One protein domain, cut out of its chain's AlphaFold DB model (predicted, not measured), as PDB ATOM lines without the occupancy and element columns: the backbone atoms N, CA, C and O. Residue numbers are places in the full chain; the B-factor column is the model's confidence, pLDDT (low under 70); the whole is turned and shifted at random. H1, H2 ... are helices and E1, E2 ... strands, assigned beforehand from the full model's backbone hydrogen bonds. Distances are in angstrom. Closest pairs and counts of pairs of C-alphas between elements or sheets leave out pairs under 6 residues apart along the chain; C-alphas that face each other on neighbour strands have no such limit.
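AT A GLANCE: This is residues 6 to 126 of the 128 residues of an uncharacterized protein of Leptonema illini (UniProt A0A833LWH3). A strongly twisted sheet of five strands makes one end of the domain; H1 packs on one of its faces, and H2 runs side by side with H1 on the side away from the sheet. H4 crosses H2 almost at a right angle, and H3 lies at the far end of the longest axis from the sheet. The printed part has 121 residues with four named helices and five named strands, in the order H1 E1 E2 E3 H2 H3 H4 E4 E5. The sheet's order is E1 E2 E3 E4 E5, antiparallel throughout, and the class is mixed, helices and strands. The whole is compact, with a radius of gyration of the C-alphas of 14.4 A and spans of 43 by 31 by 20 A.

HOW THE PARTS SIT: Start at H1, residues 6 to 17: it is on the sheet, at a height over the sheet of 7.6 A, over E2, residues 30 to 37, and only just slantwise to it at 31 degrees on the local plane. This makes two layers, a helix on one face of a sheet. E1, residues 19 to 27, E2 and E3, residues 40 to 50, form a meander, each strand the antiparallel neighbour of the one before; look at N 22 and O 34, 2.8 A, and N 33 and O 47, 3.0 A. H2, residues 55 to 70, touches H1 at a shallow tilt of 27 degrees, the same way, closest at the C-alphas of Phe 9 and Ile 62, 5.0 A. H3, residues 83 to 92, touches H4, residues 97 to 108, at a steep tilt of 49 degrees, opposite ways; the closest C-alphas are those of Val 87 and Ile 100, 6.7 A. Residues 57 to 64 of H2 touch H4, about perpendicular at 84 degrees, closest at the C-alphas of Met 61 and Ala 103, 5.4 A. E4, residues 112 to 116, is the antiparallel neighbour of E3, with N 48 and O 113 within hydrogen-bond range at 2.8 A, and forms a hairpin with E5, residues 119 to 124, with N 114 and O 122 within hydrogen-bond range at 2.8 A. Every O i to N i+4 pair is within hydrogen-bond range in H2, H3 and H4, and 6 of 8 in H1.

IN THESE COORDINATES: Find C-alpha 6 at (170.241, 111.531, 188.644), where H1 begins, 17.3 A long. E3 measures 26.7 A and bends by 72 degrees at residue 43; E1 measures 21.8 A and bends by 70 degrees at residue 22. H2 runs 22.9 A from C-alpha 55 at (172.019, 111.669, 180.887), and E5 ends at C-alpha 124 at (155.290, 109.053, 191.757).

THE WHOLE: The C-alphas farthest apart, those of Ser 92 and Asp 117, are 44.7 A from each other. The printed part has no cut. The link from H2 to H3 is long, with 12 residues, in which residues 74 to 75 pair antiparallel with 78 to 79. The mean pLDDT of the printed part is 94.7, and no printed residue is under 70.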
ATOM      1  N   ALA A   6     171.376 112.337 188.200       94.31
ATOM      2  CA  ALA A   6     170.241 111.531 188.644       94.31
ATOM      3  C   ALA A   6     169.726 111.951 190.035       94.31
ATOM      4  O   ALA A   6     168.520 112.060 190.246       94.31
ATOM      5  N   GLU A   7     170.630 112.228 190.978       94.19
ATOM      6  CA  GLU A   7     170.258 112.733 192.305       94.19
ATOM      7  C   GLU A   7     169.681 114.150 192.217       94.19
ATOM      8  O   GLU A   7     168.682 114.441 192.870       94.19
ATOM      9  N   ILE A   8     170.270 115.019 191.386       95.62
ATOM     10  CA  ILE A   8     169.765 116.384 191.162       95.62
ATOM     11  C   ILE A   8     168.353 116.339 190.572       95.62
ATOM     12  O   ILE A   8     167.474 117.047 191.058       95.62
ATOM     13  N   PHE A   9     168.114 115.474 189.583       97.19
ATOM     14  CA  PHE A   9     166.783 115.263 189.026       97.19
ATOM     15  C   PHE A   9     165.782 114.857 190.096       97.19
ATOM     16  O   PHE A   9     164.747 115.500 190.206       97.19
ATOM     17  N   LEU A  10     166.086 113.849 190.918       97.81
ATOM     18  CA  LEU A  10     165.149 113.411 191.952       97.81
ATOM     19  C   LEU A  10     164.863 114.507 192.983       97.81
ATOM     20  O   LEU A  10     163.739 114.600 193.465       97.81
ATOM     21  N   ILE A  11     165.845 115.358 193.303       96.38
ATOM     22  CA  ILE A  11     165.619 116.531 194.154       96.38
ATOM     23  C   ILE A  11     164.600 117.470 193.496       96.38
ATOM     24  O   ILE A  11     163.598 117.799 194.131       96.38
ATOM     25  N   SER A  12     164.818 117.872 192.240       96.81
ATOM     26  CA  SER A  12     163.895 118.758 191.516       96.81
ATOM     27  C   SER A  12     162.524 118.109 191.277       96.81
ATOM     28  O   SER A  12     161.505 118.790 191.329       96.81
ATOM     29  N   PHE A  13     162.478 116.796 191.048       97.69
ATOM     30  CA  PHE A  13     161.253 116.032 190.837       97.69
ATOM     31  C   PHE A  13     160.407 115.974 192.109       97.69
ATOM     32  O   PHE A  13     159.242 116.356 192.080       97.69
ATOM     33  N   PHE A  14     160.984 115.573 193.247       96.88
ATOM     34  CA  PHE A  14     160.239 115.483 194.507       96.88
ATOM     35  C   PHE A  14     159.808 116.845 195.059       96.88
ATOM     36  O   PHE A  14     158.782 116.924 195.734       96.88
ATOM     37  N   GLN A  15     160.504 117.929 194.703       94.81
ATOM     38  CA  GLN A  15     160.037 119.291 194.985       94.81
ATOM     39  C   GLN A  15     158.690 119.621 194.326       94.81
ATOM     40  O   GLN A  15     157.972 120.473 194.840       94.81
ATOM     41  N   LEU A  16     158.318 118.957 193.224       95.69
ATOM     42  CA  LEU A  16     156.992 119.119 192.611       95.69
ATOM     43  C   LEU A  16     155.863 118.542 193.478       95.69
ATOM     44  O   LEU A  16     154.723 118.975 193.347       95.69
ATOM     45  N   PHE A  17     156.191 117.611 194.377       94.06
ATOM     46  CA  PHE A  17     155.269 116.945 195.304       94.06
ATOM     47  C   PHE A  17     155.389 117.486 196.740       94.06
ATOM     48  O   PHE A  17     154.955 116.826 197.686       94.06
ATOM     49  N   ASP A  18     156.052 118.635 196.930       92.12
ATOM     50  CA  ASP A  18     156.401 119.196 198.246       92.12
ATOM     51  C   ASP A  18     157.175 118.215 199.158       92.12
ATOM     52  O   ASP A  18     157.117 118.278 200.395       92.12
ATOM     53  N   ALA A  19     157.934 117.304 198.544       94.38
ATOM     54  CA  ALA A  19     158.718 116.279 199.216       94.38
ATOM     55  C   ALA A  19     160.223 116.587 199.172       94.38
ATOM     56  O   ALA A  19     160.751 117.168 198.225       94.38
ATOM     57  N   THR A  20     160.943 116.177 200.218       95.25
ATOM     58  CA  THR A  20     162.399 116.348 200.328       95.25
ATOM     59  C   THR A  20     163.091 115.005 200.514       95.25
ATOM     60  O   THR A  20     162.687 114.201 201.352       95.25
ATOM     61  N   ILE A  21     164.183 114.776 199.780       95.50
ATOM     62  CA  ILE A  21     165.020 113.581 199.945       95.50
ATOM     63  C   ILE A  21     165.780 113.659 201.275       95.50
ATOM     64  O   ILE A  21     166.543 114.590 201.527       95.50
ATOM     65  N   LYS A  22     165.590 112.647 202.122       93.44
ATOM     66  CA  LYS A  22     166.304 112.461 203.392       93.44
ATOM     67  C   LYS A  22     167.645 111.767 203.187       93.44
ATOM     68  O   LYS A  22     168.651 112.167 203.763       93.44
ATOM     69  N   GLU A  23     167.627 110.707 202.393       93.06
ATOM     70  CA  GLU A  23     168.777 109.875 202.055       93.06
ATOM     71  C   GLU A  23     168.544 109.267 200.675       93.06
ATOM     72  O   GLU A  23     167.410 108.937 200.325       93.06
ATOM     73  N   CYS A  24     169.605 109.124 199.887       94.88
ATOM     74  CA  CYS A  24     169.555 108.381 198.638       94.88
ATOM     75  C   CYS A  24     170.907 107.737 198.329       94.88
ATOM     76  O   CYS A  24     171.939 108.099 198.902       94.88
ATOM     77  N   LYS A  25     170.873 106.737 197.454       94.25
ATOM     78  CA  LYS A  25     172.031 105.986 196.990       94.25
ATOM     79  C   LYS A  25     171.832 105.601 195.533       94.25
ATOM     80  O   LYS A  25     170.788 105.063 195.166       94.25
ATOM     81  N   VAL A  26     172.867 105.824 194.733       92.19
ATOM     82  CA  VAL A  26     172.934 105.366 193.344       92.19
ATOM     83  C   VAL A  26     173.593 103.986 193.298       92.19
ATOM     84  O   VAL A  26     174.695 103.797 193.818       92.19
ATOM     85  N   GLU A  27     172.925 103.020 192.676       90.19
ATOM     86  CA  GLU A  27     173.398 101.646 192.497       90.19
ATOM     87  C   GLU A  27     173.158 101.199 191.050       90.19
ATOM     88  O   GLU A  27     172.048 100.838 190.662       90.19
ATOM     89  N   GLY A  28     174.208 101.220 190.225       89.25
ATOM     90  CA  GLY A  28     174.089 100.858 188.811       89.25
ATOM     91  C   GLY A  28     173.151 101.808 188.062       89.25
ATOM     92  O   GLY A  28     173.431 103.001 187.982       89.25
ATOM     93  N   MET A  29     172.057 101.273 187.515       92.56
ATOM     94  CA  MET A  29     171.020 102.036 186.803       92.56
ATOM     95  C   MET A  29     169.793 102.323 187.676       92.56
ATOM     96  O   MET A  29     168.699 102.501 187.157       92.56
ATOM     97  N   ALA A  30     169.950 102.352 188.999       95.19
ATOM     98  CA  ALA A  30     168.868 102.696 189.909       95.19
ATOM     99  C   ALA A  30     169.319 103.706 190.964       95.19
ATOM    100  O   ALA A  30     170.473 103.711 191.402       95.19
ATOM    101  N   VAL A  31     168.378 104.530 191.413       96.94
ATOM    102  CA  VAL A  31     168.521 105.345 192.619       96.94
ATOM    103  C   VAL A  31     167.483 104.890 193.627       96.94
ATOM    104  O   VAL A  31     166.299 104.814 193.314       96.94
ATOM    105  N   THR A  32     167.914 104.593 194.844       97.25
ATOM    106  CA  THR A  32     167.016 104.289 195.963       97.25
ATOM    107  C   THR A  32     167.147 105.353 197.026       97.25
ATOM    108  O   THR A  32     168.200 105.977 197.161       97.25
ATOM    109  N   GLY A  33     166.096 105.573 197.799       96.56
ATOM    110  CA  GLY A  33     166.158 106.549 198.869       96.56
ATOM    111  C   GLY A  33     164.883 106.640 199.670       96.56
ATOM    112  O   GLY A  33     164.007 105.780 199.596       96.56
ATOM    113  N   ARG A  34     164.805 107.709 200.454       96.94
ATOM    114  CA  ARG A  34     163.650 108.022 201.282       96.94
ATOM    115  C   ARG A  34     163.342 109.504 201.221       96.94
ATOM    116  O   ARG A  34     164.257 110.321 201.340       96.94
ATOM    117  N   ILE A  35     162.068 109.836 201.093       96.94
ATOM    118  CA  ILE A  35     161.558 111.205 201.169       96.94
ATOM    119  C   ILE A  35     160.782 111.441 202.468       96.94
ATOM    120  O   ILE A  35     160.474 110.496 203.194       96.94
ATOM    121  N   PHE A  36     160.488 112.704 202.752       95.69
ATOM    122  CA  PHE A  36     159.520 113.150 203.754       95.69
ATOM    123  C   PHE A  36     158.790 114.398 203.247       95.69
ATOM    124  O   PHE A  36     159.323 115.115 202.393       95.69
ATOM    125  N   TRP A  37     157.607 114.676 203.796       92.19
ATOM    126  CA  TRP A  37     156.789 115.832 203.414       92.19
ATOM    127  C   TRP A  37     156.874 116.966 204.436       92.19
ATOM    128  O   TRP A  37     156.741 116.773 205.647       92.19
ATOM    129  N   GLY A  38     157.070 118.189 203.937       82.19
ATOM    130  CA  GLY A  38     157.083 119.402 204.757       82.19
ATOM    131  C   GLY A  38     158.038 119.328 205.958       82.19
ATOM    132  O   GLY A  38     159.231 119.071 205.817       82.19
ATOM    133  N   ASN A  39     157.516 119.593 207.160       76.88
ATOM    134  CA  ASN A  39     158.298 119.564 208.402       76.88
ATOM    135  C   ASN A  39     158.185 118.241 209.175       76.88
ATOM    136  O   ASN A  39     158.896 118.071 210.171       76.88
ATOM    137  N   ASP A  40     157.312 117.321 208.756       81.31
ATOM    138  CA  ASP A  40     157.158 116.044 209.445       81.31
ATOM    139  C   ASP A  40     158.195 115.046 208.930       81.31
ATOM    140  O   ASP A  40     158.049 114.409 207.896       81.31
ATOM    141  N   ARG A  41     159.292 114.914 209.678       80.75
ATOM    142  CA  ARG A  41     160.388 113.996 209.338       80.75
ATOM    143  C   ARG A  41     160.089 112.532 209.673       80.75
ATOM    144  O   ARG A  41     160.965 111.688 209.437       80.75
ATOM    145  N   ASN A  42     158.936 112.256 210.286       84.88
ATOM    146  CA  ASN A  42     158.501 110.910 210.647       84.88
ATOM    147  C   ASN A  42     157.581 110.305 209.590       84.88
ATOM    148  O   ASN A  42     157.569 109.085 209.461       84.88
ATOM    149  N   ASP A  43     156.865 111.138 208.832       90.88
ATOM    150  CA  ASP A  43     156.136 110.690 207.653       90.88
ATOM    151  C   ASP A  43     157.114 110.538 206.487       90.88
ATOM    152  O   ASP A  43     157.620 111.516 205.927       90.88
ATOM    153  N   THR A  44     157.484 109.293 206.199       95.06
ATOM    154  CA  THR A  44     158.518 108.987 205.215       95.06
ATOM    155  C   THR A  44     158.069 107.907 204.260       95.06
ATOM    156  O   THR A  44     157.559 106.883 204.705       95.06
ATOM    157  N   GLN A  45     158.417 108.073 202.989       96.44
ATOM    158  CA  GLN A  45     158.199 107.072 201.953       96.44
ATOM    159  C   GLN A  45     159.534 106.657 201.350       96.44
ATOM    160  O   GLN A  45     160.356 107.510 200.996       96.44
ATOM    161  N   SER A  46     159.771 105.350 201.246       97.69
ATOM    162  CA  SER A  46     160.929 104.847 200.504       97.69
ATOM    163  C   SER A  46     160.603 104.824 199.018       97.69
ATOM    164  O   SER A  46     159.453 104.602 198.636       97.69
ATOM    165  N   PHE A  47     161.612 105.051 198.184       98.06
ATOM    166  CA  PHE A  47     161.448 105.070 196.739       98.06
ATOM    167  C   PHE A  47     162.577 104.341 196.014       98.06
ATOM    168  O   PHE A  47     163.700 104.214 196.522       98.06
ATOM    169  N   ARG A  48     162.284 103.926 194.781       98.06
ATOM    170  CA  ARG A  48     163.267 103.498 193.792       98.06
ATOM    171  C   ARG A  48     162.943 104.099 192.433       98.06
ATOM    172  O   ARG A  48     161.840 103.954 191.925       98.06
ATOM    173  N   TRP A  49     163.931 104.723 191.816       98.06
ATOM    174  CA  TRP A  49     163.867 105.134 190.425       98.06
ATOM    175  C   TRP A  49     164.786 104.252 189.586       98.06
ATOM    176  O   TRP A  49     165.978 104.149 189.885       98.06
ATOM    177  N   HIS A  50     164.232 103.625 188.552       96.75
ATOM    178  CA  HIS A  50     164.997 102.905 187.537       96.75
ATOM    179  C   HIS A  50     165.339 103.887 186.414       96.75
ATOM    180  O   HIS A  50     164.458 104.489 185.806       96.75
ATOM    181  N   ILE A  51     166.631 104.105 186.179       94.62
ATOM    182  CA  ILE A  51     167.119 105.091 185.216       94.62
ATOM    183  C   ILE A  51     167.042 104.478 183.819       94.62
ATOM    184  O   ILE A  51     167.926 103.728 183.408       94.62
ATOM    185  N   GLU A  52     165.991 104.820 183.082       92.56
ATOM    186  CA  GLU A  52     165.763 104.351 181.706       92.56
ATOM    187  C   GLU A  52     166.045 105.433 180.650       92.56
ATOM    188  O   GLU A  52     166.017 105.175 179.448       92.56
ATOM    189  N   VAL A  53     166.360 106.648 181.103       91.62
ATOM    190  CA  VAL A  53     166.605 107.829 180.268       91.62
ATOM    191  C   VAL A  53     168.096 108.131 180.122       91.62
ATOM    192  O   VAL A  53     168.922 107.755 180.960       91.62
ATOM    193  N   SER A  54     168.463 108.831 179.047       91.88
ATOM    194  CA  SER A  54     169.847 109.251 178.831       91.88
ATOM    195  C   SER A  54     170.242 110.385 179.783       91.88
ATOM    196  O   SER A  54     169.397 111.153 180.237       91.88
ATOM    197  N   GLY A  55     171.542 110.560 180.044       89.12
ATOM    198  CA  GLY A  55     172.019 111.669 180.887       89.12
ATOM    199  C   GLY A  55     171.619 113.057 180.367       89.12
ATOM    200  O   GLY A  55     171.369 113.956 181.158       89.12
ATOM    201  N   HIS A  56     171.491 113.215 179.050       90.56
ATOM    202  CA  HIS A  56     171.039 114.465 178.440       90.56
ATOM    203  C   HIS A  56     169.548 114.736 178.686       90.56
ATOM    204  O   HIS A  56     169.147 115.880 178.895       90.56
ATOM    205  N   ASP A  57     168.725 113.688 178.702       94.25
ATOM    206  CA  ASP A  57     167.306 113.823 179.030       94.25
ATOM    207  C   ASP A  57     167.119 114.144 180.513       94.25
ATOM    208  O   ASP A  57     166.279 114.976 180.842       94.25
ATOM    209  N   ILE A  58     167.967 113.601 181.397       95.38
ATOM    210  CA  ILE A  58     167.989 113.973 182.822       95.38
ATOM    211  C   ILE A  58     168.228 115.482 182.991       95.38
ATOM    212  O   ILE A  58     167.505 116.132 183.745       95.38
ATOM    213  N   ASP A  59     169.186 116.065 182.265       95.00
ATOM    214  CA  ASP A  59     169.487 117.506 182.346       95.00
ATOM    215  C   ASP A  59     168.302 118.379 181.904       95.00
ATOM    216  O   ASP A  59     167.988 119.412 182.512       95.00
ATOM    217  N   ARG A  60     167.595 117.935 180.864       95.00
ATOM    218  CA  ARG A  60     166.366 118.575 180.381       95.00
ATOM    219  C   ARG A  60     165.221 118.428 181.379       95.00
ATOM    220  O   ARG A  60     164.520 119.402 181.639       95.00
ATOM    221  N   MET A  61     165.055 117.248 181.972       97.38
ATOM    222  CA  MET A  61     164.042 116.977 182.993       97.38
ATOM    223  C   MET A  61     164.265 117.831 184.245       97.38
ATOM    224  O   MET A  61     163.308 118.421 184.734       97.38
ATOM    225  N   ILE A  62     165.513 117.985 184.712       97.44
ATOM    226  CA  ILE A  62     165.865 118.917 185.803       97.44
ATOM    227  C   ILE A  62     165.383 120.327 185.462       97.44
ATOM    228  O   ILE A  62     164.666 120.956 186.240       97.44
ATOM    229  N   SER A  63     165.749 120.808 184.272       96.19
ATOM    230  CA  SER A  63     165.405 122.155 183.819       96.19
ATOM    231  C   SER A  63     163.888 122.351 183.700       96.19
ATOM    232  O   SER A  63     163.376 123.422 184.031       96.19
ATOM    233  N   LEU A  64     163.154 121.316 183.281       97.75
ATOM    234  CA  LEU A  64     161.697 121.331 183.215       97.75
ATOM    235  C   LEU A  64     161.074 121.365 184.617       97.75
ATOM    236  O   LEU A  64     160.252 122.243 184.874       97.75
ATOM    237  N   CYS A  65     161.487 120.489 185.540       97.69
ATOM    238  CA  CYS A  65     161.025 120.502 186.933       97.69
ATOM    239  C   CYS A  65     161.223 121.884 187.577       97.69
ATOM    240  O   CYS A  65     160.308 122.414 188.202       97.69
ATOM    241  N   ASP A  66     162.373 122.516 187.345       94.94
ATOM    242  CA  ASP A  66     162.664 123.873 187.803       94.94
ATOM    243  C   ASP A  66     161.650 124.907 187.288       94.94
ATOM    244  O   ASP A  66     161.195 125.769 188.045       94.94
ATOM    245  N   VAL A  67     161.301 124.851 185.998       95.62
ATOM    246  CA  VAL A  67     160.299 125.747 185.400       95.62
ATOM    247  C   VAL A  67     158.920 125.475 185.993       95.62
ATOM    248  O   VAL A  67     158.230 126.430 186.360       95.62
ATOM    249  N   LEU A  68     158.528 124.206 186.111       97.06
ATOM    250  CA  LEU A  68     157.243 123.798 186.677       97.06
ATOM    251  C   LEU A  68     157.090 124.292 188.120       97.06
ATOM    252  O   LEU A  68     156.087 124.932 188.443       97.06
ATOM    253  N   HIS A  69     158.114 124.084 188.950       94.62
ATOM    254  CA  HIS A  69     158.132 124.515 190.344       94.62
ATOM    255  C   HIS A  69     158.105 126.045 190.472       94.62
ATOM    256  O   HIS A  69     157.219 126.598 191.118       94.62
ATOM    257  N   LYS A  70     159.008 126.768 189.786       94.25
ATOM    258  CA  LYS A  70     159.089 128.247 189.849       94.25
ATOM    259  C   LYS A  70     157.794 128.945 189.432       94.25
ATOM    260  O   LYS A  70     157.554 130.082 189.830       94.25
ATOM    261  N   ASN A  71     156.991 128.290 188.600       93.94
ATOM    262  CA  ASN A  71     155.737 128.823 188.088       93.94
ATOM    263  C   ASN A  71     154.492 128.240 188.777       93.94
ATOM    264  O   ASN A  71     153.390 128.579 188.349       93.94
ATOM    265  N   ASN A  72     154.654 127.405 189.814       94.00
ATOM    266  CA  ASN A  72     153.574 126.708 190.520       94.00
ATOM    267  C   ASN A  72     152.613 125.976 189.564       94.00
ATOM    268  O   ASN A  72     151.398 126.145 189.646       94.00
ATOM    269  N   LEU A  73     153.166 125.211 188.615       96.19
ATOM    270  CA  LEU A  73     152.398 124.532 187.563       96.19
ATOM    271  C   LEU A  73     152.025 123.089 187.902       96.19
ATOM    272  O   LEU A  73     151.497 122.400 187.036       96.19
ATOM    273  N   VAL A  74     152.311 122.620 189.116       95.44
ATOM    274  CA  VAL A  74     151.974 121.272 189.585       95.44
ATOM    275  C   VAL A  74     151.094 121.389 190.822       95.44
ATOM    276  O   VAL A  74     151.359 122.195 191.711       95.44
ATOM    277  N   SER A  75     150.044 120.579 190.866       92.69
ATOM    278  CA  SER A  75     149.184 120.381 192.023       92.69
ATOM    279  C   SER A  75     149.116 118.889 192.316       92.69
ATOM    280  O   SER A  75     148.482 118.152 191.563       92.69
ATOM    281  N   ILE A  76     149.717 118.473 193.435       87.94
ATOM    282  CA  ILE A  76     149.879 117.068 193.842       87.94
ATOM    283  C   ILE A  76     150.772 116.318 192.846       87.94
ATOM    284  O   ILE A  76     151.982 116.295 193.016       87.94
ATOM    285  N   ASP A  77     150.185 115.750 191.803       89.94
ATOM    286  CA  ASP A  77     150.818 114.925 190.773       89.94
ATOM    287  C   ASP A  77     150.411 115.363 189.355       89.94
ATOM    288  O   ASP A  77     150.771 114.739 188.356       89.94
ATOM    289  N   ARG A  78     149.660 116.464 189.255       95.06
ATOM    290  CA  ARG A  78     149.040 116.908 188.014       95.06
ATOM    291  C   ARG A  78     149.471 118.312 187.624       95.06
ATOM    292  O   ARG A  78     149.496 119.222 188.456       95.06
ATOM    293  N   LEU A  79     149.747 118.513 186.340       95.75
ATOM    294  CA  LEU A  79     149.951 119.841 185.785       95.75
ATOM    295  C   LEU A  79     148.662 120.668 185.834       95.75
ATOM    296  O   LEU A  79     147.579 120.212 185.480       95.75
ATOM    297  N   THR A  80     148.780 121.926 186.246       96.88
ATOM    298  CA  THR A  80     147.644 122.863 186.322       96.88
ATOM    299  C   THR A  80     147.357 123.563 184.994       96.88
ATOM    300  O   THR A  80     146.486 124.430 184.929       96.88
ATOM    301  N   VAL A  81     148.131 123.244 183.959       96.12
ATOM    302  CA  VAL A  81     148.050 123.798 182.607       96.12
ATOM    303  C   VAL A  81     147.966 122.659 181.605       96.12
ATOM    304  O   VAL A  81     148.440 121.553 181.859       96.12
ATOM    305  N   THR A  82     147.386 122.941 180.450       96.50
ATOM    306  CA  THR A  82     147.380 122.019 179.316       96.50
ATOM    307  C   THR A  82     148.762 121.935 178.664       96.50
ATOM    308  O   THR A  82     149.608 122.818 178.828       96.50
ATOM    309  N   GLU A  83     148.998 120.887 177.876       95.38
ATOM    310  CA  GLU A  83     150.250 120.726 177.129       95.38
ATOM    311  C   GLU A  83     150.555 121.915 176.196       95.38
ATOM    312  O   GLU A  83     151.669 122.437 176.278       95.38
ATOM    313  N   PRO A  84     149.604 122.448 175.396       96.88
ATOM    314  CA  PRO A  84     149.866 123.631 174.574       96.88
ATOM    315  C   PRO A  84     150.279 124.864 175.388       96.88
ATOM    316  O   PRO A  84     151.192 125.583 174.989       96.88
ATOM    317  N   GLU A  85     149.658 125.094 176.548       97.19
ATOM    318  CA  GLU A  85     150.008 126.214 177.433       97.19
ATOM    319  C   GLU A  85     151.413 126.047 178.033       97.19
ATOM    320  O   GLU A  85     152.171 127.018 178.134       97.19
ATOM    321  N   LEU A  86     151.792 124.817 178.405       97.31
ATOM    322  CA  LEU A  86     153.144 124.514 178.871       97.31
ATOM    323  C   LEU A  86     154.179 124.744 177.761       97.31
ATOM    324  O   LEU A  86     155.205 125.382 178.008       97.31
ATOM    325  N   VAL A  87     153.896 124.286 176.538       97.31
ATOM    326  CA  VAL A  87     154.747 124.504 175.359       97.31
ATOM    327  C   VAL A  87     154.944 126.000 175.103       97.31
ATOM    328  O   VAL A  87     156.080 126.454 174.960       97.31
ATOM    329  N   GLU A  88     153.872 126.797 175.091       96.50
ATOM    330  CA  GLU A  88     153.964 128.251 174.914       96.50
ATOM    331  C   GLU A  88     154.818 128.910 176.004       96.50
ATOM    332  O   GLU A  88     155.673 129.756 175.708       96.50
ATOM    333  N   LYS A  89     154.650 128.486 177.261       95.69
ATOM    334  CA  LYS A  89     155.454 128.989 178.375       95.69
ATOM    335  C   LYS A  89     156.935 128.635 178.222       95.69
ATOM    336  O   LYS A  89     157.774 129.520 178.397       95.69
ATOM    337  N   LEU A  90     157.278 127.400 177.860       96.44
ATOM    338  CA  LEU A  90     158.672 126.983 177.667       96.44
ATOM    339  C   LEU A  90     159.329 127.718 176.489       96.44
ATOM    340  O   LEU A  90     160.451 128.207 176.618       96.44
ATOM    341  N   ARG A  91     158.600 127.926 175.386       96.44
ATOM    342  CA  ARG A  91     159.075 128.752 174.263       96.44
ATOM    343  C   ARG A  91     159.361 130.193 174.678       96.44
ATOM    344  O   ARG A  91     160.348 130.772 174.233       96.44
ATOM    345  N   SER A  92     158.549 130.771 175.569       93.69
ATOM    346  CA  SER A  92     158.811 132.113 176.122       93.69
ATOM    347  C   SER A  92     160.090 132.181 176.975       93.69
ATOM    348  O   SER A  92     160.643 133.260 177.176       93.69
ATOM    349  N   CYS A  93     160.583 131.026 177.432       91.19
ATOM    350  CA  CYS A  93     161.854 130.855 178.132       91.19
ATOM    351  C   CYS A  93     163.012 130.466 177.190       91.19
ATOM    352  O   CYS A  93     164.055 130.031 177.674       91.19
ATOM    353  N   ASN A  94     162.848 130.648 175.873       94.12
ATOM    354  CA  ASN A  94     163.822 130.327 174.821       94.12
ATOM    355  C   ASN A  94     164.182 128.836 174.709       94.12
ATOM    356  O   ASN A  94     165.304 128.512 174.330       94.12
ATOM    357  N   TRP A  95     163.255 127.940 175.042       96.56
ATOM    358  CA  TRP A  95     163.420 126.522 174.729       96.56
ATOM    359  C   TRP A  95     163.067 126.264 173.267       96.56
ATOM    360  O   TRP A  95     162.062 126.784 172.762       96.56
ATOM    361  N   GLU A  96     163.860 125.427 172.604       96.62
ATOM    362  CA  GLU A  96     163.556 124.967 171.253       96.62
ATOM    363  C   GLU A  96     162.488 123.866 171.279       96.62
ATOM    364  O   GLU A  96     162.389 123.095 172.233       96.62
ATOM    365  N   MET A  97     161.673 123.766 170.223       95.56
ATOM    366  CA  MET A  97     160.525 122.841 170.209       95.56
ATOM    367  C   MET A  97     160.940 121.378 170.434       95.56
ATOM    368  O   MET A  97     160.298 120.670 171.201       95.56
ATOM    369  N   GLU A  98     162.046 120.948 169.825       94.69
ATOM    370  CA  GLU A  98     162.589 119.596 170.015       94.69
ATOM    371  C   GLU A  98     162.984 119.341 171.481       94.69
ATOM    372  O   GLU A  98     162.729 118.269 172.024       94.69
ATOM    373  N   GLU A  99     163.562 120.338 172.159       95.06
ATOM    374  CA  GLU A  99     163.931 120.227 173.575       95.06
ATOM    375  C   GLU A  99     162.696 120.120 174.468       95.06
ATOM    376  O   GLU A  99     162.694 119.328 175.411       95.06
ATOM    377  N   ILE A 100     161.648 120.885 174.150       97.06
ATOM    378  CA  ILE A 100     160.366 120.857 174.857       97.06
ATOM    379  C   ILE A 100     159.731 119.471 174.753       97.06
ATOM    380  O   ILE A 100     159.404 118.875 175.777       97.06
ATOM    381  N   GLU A 101     159.586 118.948 173.535       96.44
ATOM    382  CA  GLU A 101     158.973 117.637 173.299       96.44
ATOM    383  C   GLU A 101     159.763 116.527 173.993       96.44
ATOM    384  O   GLU A 101     159.175 115.689 174.677       96.44
ATOM    385  N   CYS A 102     161.096 116.535 173.882       95.19
ATOM    386  CA  CYS A 102     161.938 115.566 174.579       95.19
ATOM    387  C   CYS A 102     161.766 115.645 176.101       95.19
ATOM    388  O   CYS A 102     161.593 114.612 176.742       95.19
ATOM    389  N   ALA A 103     161.800 116.847 176.682       96.81
ATOM    390  CA  ALA A 103     161.717 117.022 178.128       96.81
ATOM    391  C   ALA A 103     160.347 116.625 178.686       96.81
ATOM    392  O   ALA A 103     160.287 115.933 179.702       96.81
ATOM    393  N   ILE A 104     159.258 117.031 178.020       97.12
ATOM    394  CA  ILE A 104     157.895 116.665 178.420       97.12
ATOM    395  C   ILE A 104     157.726 115.153 178.317       97.12
ATOM    396  O   ILE A 104     157.353 114.528 179.304       97.12
ATOM    397  N   ASN A 105     158.060 114.546 177.175       95.62
ATOM    398  CA  ASN A 105     157.908 113.102 176.999       95.62
ATOM    399  C   ASN A 105     158.730 112.314 178.025       95.62
ATOM    400  O   ASN A 105     158.214 111.368 178.617       95.62
ATOM    401  N   ALA A 106     159.980 112.716 178.277       96.31
ATOM    402  CA  ALA A 106     160.837 112.049 179.250       96.31
ATOM    403  C   ALA A 106     160.297 112.180 180.684       96.31
ATOM    404  O   ALA A 106     160.214 111.182 181.398       96.31
ATOM    405  N   LEU A 107     159.868 113.381 181.095       96.88
ATOM    406  CA  LEU A 107     159.308 113.600 182.430       96.88
ATOM    407  C   LEU A 107     157.985 112.848 182.629       96.88
ATOM    408  O   LEU A 107     157.815 112.194 183.652       96.88
ATOM    409  N   MET A 108     157.071 112.906 181.658       95.12
ATOM    410  CA  MET A 108     155.764 112.233 181.735       95.12
ATOM    411  C   MET A 108     155.881 110.707 181.683       95.12
ATOM    412  O   MET A 108     155.020 110.006 182.201       95.12
ATOM    413  N   SER A 109     156.946 110.184 181.071       95.31
ATOM    414  CA  SER A 109     157.237 108.743 181.051       95.31
ATOM    415  C   SER A 109     158.009 108.277 182.288       95.31
ATOM    416  O   SER A 109     158.294 107.089 182.422       95.31
ATOM    417  N   THR A 110     158.400 109.195 183.177       96.62
ATOM    418  CA  THR A 110     159.173 108.856 184.368       96.62
ATOM    419  C   THR A 110     158.256 108.403 185.493       96.62
ATOM    420  O   THR A 110     157.422 109.162 185.981       96.62
ATOM    421  N   GLU A 111     158.499 107.185 185.969       97.12
ATOM    422  CA  GLU A 111     157.887 106.639 187.173       97.12
ATOM    423  C   GLU A 111     158.957 106.408 188.244       97.12
ATOM    424  O   GLU A 111     159.931 105.678 188.039       97.12
ATOM    425  N   VAL A 112     158.766 107.004 189.419       98.00
ATOM    426  CA  VAL A 112     159.582 106.719 190.603       98.00
ATOM    427  C   VAL A 112     158.766 105.837 191.539       98.00
ATOM    428  O   VAL A 112     157.797 106.290 192.140       98.00
ATOM    429  N   LYS A 113     159.144 104.565 191.661       98.31
ATOM    430  CA  LYS A 113     158.406 103.553 192.423       98.31
ATOM    431  C   LYS A 113     158.428 103.868 193.912       98.31
ATOM    432  O   LYS A 113     159.484 104.179 194.466       98.31
ATOM    433  N   MET A 114     157.280 103.742 194.564       97.75
ATOM    434  CA  MET A 114     157.172 103.668 196.017       97.75
ATOM    435  C   MET A 114     157.606 102.277 196.465       97.75
ATOM    436  O   MET A 114     157.342 101.290 195.780       97.75
ATOM    437  N   VAL A 115     158.324 102.208 197.582       97.75
ATOM    438  CA  VAL A 115     158.810 100.951 198.149       97.75
ATOM    439  C   VAL A 115     158.251 100.778 199.554       97.75
ATOM    440  O   VAL A 115     158.656 101.503 200.465       97.75
ATOM    441  N   ASP A 116     157.395  99.774 199.729       94.50
ATOM    442  CA  ASP A 116     156.772  99.417 201.005       94.50
ATOM    443  C   ASP A 116     157.170  97.990 201.375       94.50
ATOM    444  O   ASP A 116     157.117  97.084 200.548       94.50
ATOM    445  N   ASP A 117     157.662  97.794 202.601       92.38
ATOM    446  CA  ASP A 117     158.174  96.501 203.084       92.38
ATOM    447  C   ASP A 117     159.202  95.817 202.149       92.38
ATOM    448  O   ASP A 117     159.416  94.606 202.192       92.38
ATOM    449  N   GLY A 118     159.908  96.616 201.339       92.00
ATOM    450  CA  GLY A 118     160.921  96.155 200.385       92.00
ATOM    451  C   GLY A 118     160.387  95.808 198.991       92.00
ATOM    452  O   GLY A 118     161.185  95.438 198.128       92.00
ATOM    453  N   GLU A 119     159.086  95.966 198.754       95.69
ATOM    454  CA  GLU A 119     158.423  95.702 197.476       95.69
ATOM    455  C   GLU A 119     158.025  97.007 196.776       95.69
ATOM    456  O   GLU A 119     157.650  97.981 197.422       95.69
ATOM    457  N   GLU A 120     158.135  97.039 195.446       96.88
ATOM    458  CA  GLU A 120     157.682  98.178 194.637       96.88
ATOM    459  C   GLU A 120     156.156  98.123 194.490       96.88
ATOM    460  O   GLU A 120     155.625  97.143 193.964       96.88
ATOM    461  N   THR A 121     155.462  99.156 194.969       94.88
ATOM    462  CA  THR A 121     153.995  99.189 195.078       94.88
ATOM    463  C   THR A 121     153.375 100.161 194.076       94.88
ATOM    464  O   THR A 121     152.941  99.753 192.998       94.88
ATOM    465  N   ASP A 122     153.341 101.445 194.424       96.06
ATOM    466  CA  ASP A 122     152.803 102.534 193.609       96.06
ATOM    467  C   ASP A 122     153.937 103.356 192.974       96.06
ATOM    468  O   ASP A 122     155.105 102.959 192.992       96.06
ATOM    469  N   SER A 123     153.637 104.485 192.339       96.88
ATOM    470  CA  SER A 123     154.627 105.353 191.703       96.88
ATOM    471  C   SER A 123     154.301 106.827 191.883       96.88
ATOM    472  O   SER A 123     153.155 107.248 191.799       96.88
ATOM    473  N   PHE A 124     155.344 107.630 192.047       97.44
ATOM    474  CA  PHE A 124     155.290 109.053 191.757       97.44
ATOM    475  C   PHE A 124     155.473 109.247 190.255       97.44
ATOM    476  O   PHE A 124     156.455 108.768 189.683       97.44
ATOM    477  N   TYR A 125     154.552 109.967 189.631       97.12
ATOM    478  CA  TYR A 125     154.624 110.368 188.230       97.12
ATOM    479  C   TYR A 125     153.838 111.666 188.045       97.12
ATOM    480  O   TYR A 125     152.979 111.998 188.860       97.12
ATOM    481  N   ILE A 126     154.158 112.420 186.996       96.44
ATOM    482  CA  ILE A 126     153.436 113.644 186.642       96.44
ATOM    483  C   ILE A 126     152.543 113.360 185.435       96.44
ATOM    484  O   ILE A 126     152.945 112.640 184.524       96.44
TER     485      ILE A 126